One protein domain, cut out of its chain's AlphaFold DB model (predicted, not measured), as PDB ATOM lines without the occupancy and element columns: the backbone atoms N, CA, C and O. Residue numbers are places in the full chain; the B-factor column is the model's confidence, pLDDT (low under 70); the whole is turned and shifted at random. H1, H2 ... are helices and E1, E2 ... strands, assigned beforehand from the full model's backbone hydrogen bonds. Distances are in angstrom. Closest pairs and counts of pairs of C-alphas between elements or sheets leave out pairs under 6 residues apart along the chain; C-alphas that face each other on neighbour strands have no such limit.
ATOM      1  N   GLY A  24      75.654  23.085  17.024       62.22
ATOM      2  CA  GLY A  24      77.023  22.575  17.049       62.22
ATOM      3  C   GLY A  24      77.964  23.736  16.742       62.22
ATOM      4  O   GLY A  24      77.692  24.471  15.801       62.22
ATOM      5  N   ASP A  25      78.986  23.923  17.581       66.44
ATOM      6  CA  ASP A  25      79.921  25.066  17.625       66.44
ATOM      7  C   ASP A  25      79.640  26.128  18.709       66.44
ATOM      8  O   ASP A  25      80.309  27.162  18.751       66.44
ATOM      9  N   ALA A  26      78.728  25.881  19.653       81.19
ATOM     10  CA  ALA A  26      78.607  26.735  20.835       81.19
ATOM     11  C   ALA A  26      79.791  26.547  21.805       81.19
ATOM     12  O   ALA A  26      80.027  25.463  22.347       81.19
ATOM     13  N   TYR A  27      80.521  27.631  22.073       84.81
ATOM     14  CA  TYR A  27      81.574  27.672  23.083       84.81
ATOM     15  C   TYR A  27      81.487  28.942  23.927       84.81
ATOM     16  O   TYR A  27      81.063  30.007  23.479       84.81
ATOM     17  N   ALA A  28      81.937  28.822  25.167       84.69
ATOM     18  CA  ALA A  28      82.170  29.930  26.072       84.69
ATOM     19  C   ALA A  28      83.624  29.885  26.545       84.69
ATOM     20  O   ALA A  28      84.285  28.847  26.504       84.69
ATOM     21  N   TYR A  29      84.144  31.017  26.992       86.94
ATOM     22  CA  TYR A  29      85.491  31.088  27.536       86.94
ATOM     23  C   TYR A  29      85.532  32.033  28.724       86.94
ATOM     24  O   TYR A  29      84.823  33.041  28.772       86.94
ATOM     25  N   MET A  30      86.407  31.726  29.672       85.56
ATOM     26  CA  MET A  30      86.766  32.633  30.747       85.56
ATOM     27  C   MET A  30      88.282  32.629  30.867       85.56
ATOM     28  O   MET A  30      88.863  31.699  31.406       85.56
ATOM     29  N   LEU A  31      88.930  33.655  30.308       82.88
ATOM     30  CA  LEU A  31      90.395  33.749  30.220       82.88
ATOM     31  C   LEU A  31      91.006  34.721  31.244       82.88
ATOM     32  O   LEU A  31      92.178  35.074  31.152       82.88
ATOM     33  N   SER A  32      90.220  35.191  32.214       79.44
ATOM     34  CA  SER A  32      90.714  36.120  33.229       79.44
ATOM     35  C   SER A  32      91.529  35.381  34.287       79.44
ATOM     36  O   SER A  32      90.975  34.600  35.055       79.44
ATOM     37  N   ALA A  33      92.818  35.711  34.399       69.75
ATOM     38  CA  ALA A  33      93.663  35.274  35.513       69.75
ATOM     39  C   ALA A  33      93.170  35.798  36.883       69.75
ATOM     40  O   ALA A  33      93.554  35.280  37.921       69.75
ATOM     41  N   GLY A  34      92.300  36.816  36.896       74.19
ATOM     42  CA  GLY A  34      91.678  37.365  38.104       74.19
ATOM     43  C   GLY A  34      90.279  36.820  38.404       74.19
ATOM     44  O   GLY A  34      89.545  37.459  39.158       74.19
ATOM     45  N   GLN A  35      89.853  35.710  37.786       78.31
ATOM     46  CA  GLN A  35      88.527  35.136  38.028       78.31
ATOM     47  C   GLN A  35      88.361  34.753  39.507       78.31
ATOM     48  O   GLN A  35      89.084  33.908  40.030       78.31
ATOM     49  N   HIS A  36      87.348  35.324  40.163       77.50
ATOM     50  CA  HIS A  36      86.993  35.007  41.541       77.50
ATOM     51  C   HIS A  36      85.523  34.585  41.620       77.50
ATOM     52  O   HIS A  36      84.622  35.377  41.354       77.50
ATOM     53  N   LEU A  37      85.284  33.331  41.997       78.06
ATOM     54  CA  LEU A  37      83.965  32.708  42.148       78.06
ATOM     55  C   LEU A  37      83.364  32.944  43.551       78.06
ATOM     56  O   LEU A  37      82.525  32.177  44.023       78.06
ATOM     57  N   GLY A  38      83.812  33.990  44.254       81.06
ATOM     58  CA  GLY A  38      83.402  34.277  45.628       81.06
ATOM     59  C   GLY A  38      83.930  33.221  46.612       81.06
ATOM     60  O   GLY A  38      85.117  32.899  46.559       81.06
ATOM     61  N   PRO A  39      83.096  32.650  47.506       83.25
ATOM     62  CA  PRO A  39      83.541  31.650  48.484       83.25
ATOM     63  C   PRO A  39      84.196  30.402  47.879       83.25
ATOM     64  O   PRO A  39      84.987  29.749  48.551       83.25
ATOM     65  N   ALA A  40      83.892  30.081  46.616       77.12
ATOM     66  CA  ALA A  40      84.511  28.975  45.885       77.12
ATOM     67  C   ALA A  40      85.964  29.266  45.447       77.12
ATOM     68  O   ALA A  40      86.630  28.387  44.907       77.12
ATOM     69  N   GLY A  41      86.472  30.477  45.697       80.06
ATOM     70  CA  GLY A  41      87.854  30.858  45.431       80.06
ATOM     71  C   GLY A  41      88.089  31.301  43.990       80.06
ATOM     72  O   GLY A  41      87.204  31.846  43.332       80.06
ATOM     73  N   GLN A  42      89.319  31.132  43.516       81.88
ATOM     74  CA  GLN A  42      89.689  31.437  42.137       81.88
ATOM     75  C   GLN A  42      89.612  30.180  41.280       81.88
ATOM     76  O   GLN A  42      89.917  29.080  41.741       81.88
ATOM     77  N   TRP A  43      89.218  30.357  40.024       79.12
ATOM     78  CA  TRP A  43      89.224  29.283  39.042       79.12
ATOM     79  C   TRP A  43      90.139  29.636  37.879       79.12
ATOM     80  O   TRP A  43      90.437  30.804  37.637       79.12
ATOM     81  N   ARG A  44      90.627  28.605  37.193       84.75
ATOM     82  CA  ARG A  44      91.660  28.743  36.167       84.75
ATOM     83  C   ARG A  44      91.058  29.245  34.851       84.75
ATOM     84  O   ARG A  44      89.921  28.879  34.543       84.75
ATOM     85  N   PRO A  45      91.819  30.000  34.039       88.56
ATOM     86  CA  PRO A  45      91.448  30.296  32.662       88.56
ATOM     87  C   PRO A  45      91.077  29.029  31.881       88.56
ATOM     88  O   PRO A  45      91.830  28.054  31.897       88.56
ATOM     89  N   HIS A  46      89.923  29.012  31.218       89.56
ATOM     90  CA  HIS A  46      89.428  27.822  30.523       89.56
ATOM     91  C   HIS A  46      88.490  28.153  29.354       89.56
ATOM     92  O   HIS A  46      87.817  29.188  29.336       89.56
ATOM     93  N   PHE A  47      88.437  27.230  28.396       91.31
ATOM     94  CA  PHE A  47      87.381  27.131  27.394       91.31
ATOM     95  C   PHE A  47      86.341  26.100  27.821       91.31
ATOM     96  O   PHE A  47      86.657  25.105  28.472       91.31
ATOM     97  N   MET A  48      85.105  26.350  27.415       91.00
ATOM     98  CA  MET A  48      83.948  25.490  27.590       91.00
ATOM     99  C   MET A  48      83.345  25.230  26.218       91.00
ATOM    100  O   MET A  48      82.847  26.156  25.581       91.00
ATOM    101  N   LEU A  49      83.408  23.987  25.759       90.50
ATOM    102  CA  LEU A  49      82.784  23.550  24.518       90.50
ATOM    103  C   LEU A  49      81.501  22.820  24.868       90.50
ATOM    104  O   LEU A  49      81.521  21.847  25.621       90.50
ATOM    105  N   TYR A  50      80.388  23.294  24.332       89.62
ATOM    106  CA  TYR A  50      79.108  22.660  24.564       89.62
ATOM    107  C   TYR A  50      79.069  21.291  23.874       89.62
ATOM    108  O   TYR A  50      79.270  21.190  22.664       89.62
ATOM    109  N   MET A  51      78.844  20.234  24.653       90.00
ATOM    110  CA  MET A  51      78.868  18.849  24.182       90.00
ATOM    111  C   MET A  51      77.722  18.069  24.837       90.00
ATOM    112  O   MET A  51      77.956  17.388  25.838       90.00
ATOM    113  N   PRO A  52      76.483  18.173  24.313       88.19
ATOM    114  CA  PRO A  52      75.305  17.515  24.876       88.19
ATOM    115  C   PRO A  52      75.522  16.031  25.124       88.19
ATOM    116  O   PRO A  52      76.001  15.323  24.240       88.19
ATOM    117  N   TYR A  53      75.112  15.563  26.302       89.19
ATOM    118  CA  TYR A  53      75.143  14.158  26.709       89.19
ATOM    119  C   TYR A  53      76.532  13.507  26.707       89.19
ATOM    120  O   TYR A  53      76.635  12.299  26.913       89.19
ATOM    121  N   ALA A  54      77.600  14.284  26.505       91.12
ATOM    122  CA  ALA A  54      78.949  13.755  26.504       91.12
ATOM    123  C   ALA A  54      79.351  13.264  27.897       91.12
ATOM    124  O   ALA A  54      78.937  13.782  28.939       91.12
ATOM    125  N   THR A  55      80.215  12.266  27.896       92.38
ATOM    126  CA  THR A  55      80.851  11.679  29.065       92.38
ATOM    127  C   THR A  55      82.365  11.842  28.973       92.38
ATOM    128  O   THR A  55      82.908  12.189  27.926       92.38
ATOM    129  N   ASN A  56      83.087  11.576  30.067       91.38
ATOM    130  CA  ASN A  56      84.552  11.607  30.014       91.38
ATOM    131  C   ASN A  56      85.134  10.565  29.042       91.38
ATOM    132  O   ASN A  56      86.211  10.798  28.502       91.38
ATOM    133  N   GLU A  57      84.430   9.462  28.766       92.50
ATOM    134  CA  GLU A  57      84.858   8.458  27.779       92.50
ATOM    135  C   GLU A  57      84.886   9.028  26.353       92.50
ATOM    136  O   GLU A  57      85.807   8.738  25.589       92.50
ATOM    137  N   ASP A  58      83.954   9.926  26.018       90.50
ATOM    138  CA  ASP A  58      83.874  10.564  24.696       90.50
ATOM    139  C   ASP A  58      85.056  11.511  24.417       90.50
ATOM    140  O   ASP A  58      85.346  11.831  23.265       90.50
ATOM    141  N   VAL A  59      85.769  11.934  25.470       87.25
ATOM    142  CA  VAL A  59      86.946  12.819  25.402       87.25
ATOM    143  C   VAL A  59      88.242  12.113  25.826       87.25
ATOM    144  O   VAL A  59      89.229  12.755  26.188       87.25
ATOM    145  N   GLY A  60      88.262  10.778  25.756       87.44
ATOM    146  CA  GLY A  60      89.463   9.962  25.964       87.44
ATOM    147  C   GLY A  60      89.635   9.387  27.372       87.44
ATOM    148  O   GLY A  60      90.722   8.912  27.694       87.44
ATOM    149  N   GLY A  61      88.604   9.443  28.218       85.25
ATOM    150  CA  GLY A  61      88.570   8.792  29.534       85.25
ATOM    151  C   GLY A  61      89.546   9.384  30.554       85.25
ATOM    152  O   GLY A  61      89.896   8.731  31.538       85.25
ATOM    153  N   SER A  62      90.035  10.604  30.316       78.06
ATOM    154  CA  SER A  62      91.030  11.229  31.189       78.06
ATOM    155  C   SER A  62      90.432  11.586  32.556       78.06
ATOM    156  O   SER A  62      89.252  11.935  32.648       78.06
ATOM    157  N   PRO A  63      91.230  11.543  33.639       76.56
ATOM    158  CA  PRO A  63      90.786  12.021  34.940       76.56
ATOM    159  C   PRO A  63      90.362  13.492  34.856       76.56
ATOM    160  O   PRO A  63      91.087  14.297  34.267       76.56
ATOM    161  N   ALA A  64      89.240  13.844  35.496       74.56
ATOM    162  CA  ALA A  64      88.729  15.212  35.585       74.56
ATOM    163  C   ALA A  64      89.678  16.100  36.408       74.56
ATOM    164  O   ALA A  64      89.496  16.341  37.601       74.56
ATOM    165  N   THR A  65      90.751  16.537  35.758       77.44
ATOM    166  CA  THR A  65      91.829  17.332  36.332       77.44
ATOM    167  C   THR A  65      92.144  18.486  35.390       77.44
ATOM    168  O   THR A  65      92.005  18.339  34.180       77.44
ATOM    169  N   PRO A  66      92.663  19.614  35.897       75.62
ATOM    170  CA  PRO A  66      93.052  20.736  35.045       75.62
ATOM    171  C   PRO A  66      94.167  20.448  34.025       75.62
ATOM    172  O   PRO A  66      94.529  21.343  33.272       75.62
ATOM    173  N   ALA A  67      94.782  19.262  34.050       80.81
ATOM    174  CA  ALA A  67      95.850  18.886  33.125       80.81
ATOM    175  C   ALA A  67      95.319  18.340  31.789       80.81
ATOM    176  O   ALA A  67      96.064  18.317  30.811       80.81
ATOM    177  N   PHE A  68      94.056  17.909  31.746       85.19
ATOM    178  CA  PHE A  68      93.449  17.278  30.578       85.19
ATOM    179  C   PHE A  68      92.067  17.880  30.303       85.19
ATOM    180  O   PHE A  68      91.408  18.329  31.243       85.19
ATOM    181  N   PRO A  69      91.601  17.889  29.042       88.88
ATOM    182  CA  PRO A  69      90.194  18.119  28.752       88.88
ATOM    183  C   PRO A  69      89.320  17.120  29.511       88.88
ATOM    184  O   PRO A  69      89.642  15.933  29.573       88.88
ATOM    185  N   PHE A  70      88.220  17.596  30.081       91.50
ATOM    186  CA  PHE A  70      87.255  16.744  30.772       91.50
ATOM    187  C   PHE A  70      85.837  17.259  30.553       91.50
ATOM    188  O   PHE A  70      85.633  18.452  30.332       91.50
ATOM    189  N   VAL A  71      84.846  16.376  30.633       91.44
ATOM    190  CA  VAL A  71      83.434  16.764  30.634       91.44
ATOM    191  C   VAL A  71      82.982  17.052  32.063       91.44
ATOM    192  O   VAL A  71      83.257  16.281  32.984       91.44
ATOM    193  N   GLY A  72      82.283  18.168  32.249       87.12
ATOM    194  CA  GLY A  72      81.684  18.585  33.513       87.12
ATOM    195  C   GLY A  72      81.093  19.997  33.415       87.12
ATOM    196  O   GLY A  72      81.265  20.665  32.397       87.12
ATOM    197  N   PRO A  73      80.399  20.493  34.452       76.44
ATOM    198  CA  PRO A  73      80.055  19.805  35.700       76.44
ATOM    199  C   PRO A  73      78.946  18.742  35.557       76.44
ATOM    200  O   PRO A  73      78.923  17.799  36.337       76.44
ATOM    201  N   GLU A  74      78.097  18.836  34.532       85.88
ATOM    202  CA  GLU A  74      76.867  18.034  34.394       85.88
ATOM    203  C   GLU A  74      77.044  16.930  33.343       85.88
ATOM    204  O   GLU A  74      76.572  17.041  32.214       85.88
ATOM    205  N   ILE A  75      77.823  15.899  33.673       89.38
ATOM    206  CA  ILE A  75      78.245  14.822  32.753       89.38
ATOM    207  C   ILE A  75      77.045  13.978  32.299       89.38
ATOM    208  O   ILE A  75      76.260  13.535  33.130       89.38
ATOM    209  N   GLY A  76      76.925  13.700  30.998       89.00
ATOM    210  CA  GLY A  76      75.848  12.878  30.432       89.00
ATOM    211  C   GLY A  76      74.486  13.578  30.340       89.00
ATOM    212  O   GLY A  76      73.513  12.964  29.908       89.00
ATOM    213  N   HIS A  77      74.403  14.856  30.711       89.12
ATOM    214  CA  HIS A  77      73.184  15.655  30.646       89.12
ATOM    215  C   HIS A  77      73.097  16.464  29.343       89.12
ATOM    216  O   HIS A  77      74.114  16.743  28.704       89.12
ATOM    217  N   PRO A  78      71.897  16.934  28.951       86.44
ATOM    218  CA  PRO A  78      71.740  17.755  27.750       86.44
ATOM    219  C   PRO A  78      72.637  18.999  27.741       86.44
ATOM    220  O   PRO A  78      72.981  19.504  26.681       86.44
ATOM    221  N   HIS A  79      73.034  19.498  28.913       83.44
ATOM    222  CA  HIS A  79      73.876  20.682  29.075       83.44
ATOM    223  C   HIS A  79      75.335  20.371  29.459       83.44
ATOM    224  O   HIS A  79      76.054  21.241  29.955       83.44
ATOM    225  N   SER A  80      75.789  19.138  29.208       89.31
ATOM    226  CA  SER A  80      77.193  18.752  29.336       89.31
ATOM    227  C   SER A  80      78.118  19.668  28.529       89.31
ATOM    228  O   SER A  80      77.806  20.125  27.428       89.31
ATOM    229  N   THR A  81      79.288  19.937  29.101       90.31
ATOM    230  CA  THR A  81      80.301  20.822  28.531       90.31
ATOM    231  C   THR A  81      81.670  20.179  28.703       90.31
ATOM    232  O   THR A  81      81.980  19.652  29.769       90.31
ATOM    233  N   MET A  82      82.505  20.224  27.669       91.56
ATOM    234  CA  MET A  82      83.922  19.912  27.795       91.56
ATOM    235  C   MET A  82      84.676  21.158  28.250       91.56
ATOM    236  O   MET A  82      84.630  22.204  27.602       91.56
ATOM    237  N   VAL A  83      85.400  21.030  29.352       91.06
ATOM    238  CA  VAL A  83      86.258  22.066  29.916       91.06
ATOM    239  C   VAL A  83      87.697  21.800  29.493       91.06
ATOM    240  O   VAL A  83      88.237  20.720  29.728       91.06
ATOM    241  N   ILE A  84      88.334  22.807  28.901       90.56
ATOM    242  CA  ILE A  84      89.762  22.805  28.574       90.56
ATOM    243  C   ILE A  84      90.419  23.916  29.379       90.56
ATOM    244  O   ILE A  84      90.194  25.098  29.115       90.56
ATOM    245  N   VAL A  85      91.228  23.551  30.370       88.56
ATOM    246  CA  VAL A  85      91.989  24.531  31.150       88.56
ATOM    247  C   VAL A  85      93.189  25.004  30.339       88.56
ATOM    248  O   VAL A  85      94.003  24.208  29.875       88.56
ATOM    249  N   MET A  86      93.316  26.320  30.206       86.38
ATOM    250  CA  MET A  86      94.409  26.964  29.492       86.38
ATOM    251  C   MET A  86      95.587  27.160  30.440       86.38
ATOM    252  O   MET A  86      95.756  28.218  31.046       86.38
ATOM    253  N   THR A  87      96.397  26.116  30.595       77.50
ATOM    254  CA  THR A  87      97.532  26.097  31.533       77.50
ATOM    255  C   THR A  87      98.578  27.177  31.247       77.50
ATOM    256  O   THR A  87      99.243  27.627  32.170       77.50
ATOM    257  N   GLU A  88      98.676  27.654  30.007       75.19
ATOM    258  CA  GLU A  88      99.551  28.760  29.592       75.19
ATOM    259  C   GLU A  88      99.172  30.132  30.177       75.19
ATOM    260  O   GLU A  88     100.014  31.027  30.228       75.19
ATOM    261  N   PHE A  89      97.932  30.293  30.651       71.06
ATOM    262  CA  PHE A  89      97.461  31.502  31.340       71.06
ATOM    263  C   PHE A  89      97.335  31.312  32.857       71.06
ATOM    264  O   PHE A  89      96.871  32.214  33.554       71.06
ATOM    265  N   VAL A  90      97.719  30.143  33.370       66.88
ATOM    266  CA  VAL A  90      97.785  29.867  34.806       66.88
ATOM    267  C   VAL A  90      99.187  30.236  35.281       66.88
ATOM    268  O   VAL A  90     100.169  29.853  34.645       66.88
ATOM    269  N   ASP A  91      99.299  30.975  36.388       64.88
ATOM    270  CA  ASP A  91     100.605  31.205  37.007       64.88
ATOM    271  C   ASP A  91     101.233  29.835  37.330       64.88
ATOM    272  O   ASP A  91     100.573  28.994  37.949       64.88
ATOM    273  N   PRO A  92     102.485  29.558  36.926       59.66
ATOM    274  CA  PRO A  92     103.167  28.311  37.261       59.66
ATOM    275  C   PRO A  92     103.128  27.961  38.758       59.66
ATOM    276  O   PRO A  92     103.160  26.779  39.105       59.66
TER     277      PRO A  92
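This is residues 24 to 92 of the 99 residues of an uncharacterized protein of Gemmatimonadetes bacterium (UniProt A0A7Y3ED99). What does the model look like? It has little regular structure: a small antiparallel sheet, order E1, E2, E3, among long loops, with the short H1 off beyond its E3 edge. How large is it? The printed part has 69 residues, only 18 in named elements, along the chain E1, E2, H1, E3, class mixed. It is compact, radius of gyration of the C-alphas 12.2 A, spanning 31 by 24 by 20 A.

Where are the strands? E2 is residues 46 to 50, 13.0 A; E1, 27 to 30, 10.5 A, begins at C-alpha 27 (81.574, 27.672, 23.083); E3, 81 to 85, 12.5 A, ends at C-alpha 85 (91.989, 24.531, 31.150). And the helix? H1 is residues 56 to 59, 5.3 A.

How do strands pair? E1 and E2 form an antiparallel hairpin, N 28 and O 48 within hydrogen-bond range at 2.8 A. E2 and E3 are antiparallel, N 47 and O 84 at 2.9 A. Residues 70 to 71 pair antiparallel with 82 to 83 of E3. And H1? It is not on the sheet, and is too short for any O i to N i+4 pair; its one O i to N i+3 pair is within range.

Which links are long? E1 to E2, 15 residues, and H1 to E3, 21; the printed part has no cut. Where is confidence low? Residues 24 to 25, 33 and 90 to 92 are under 70.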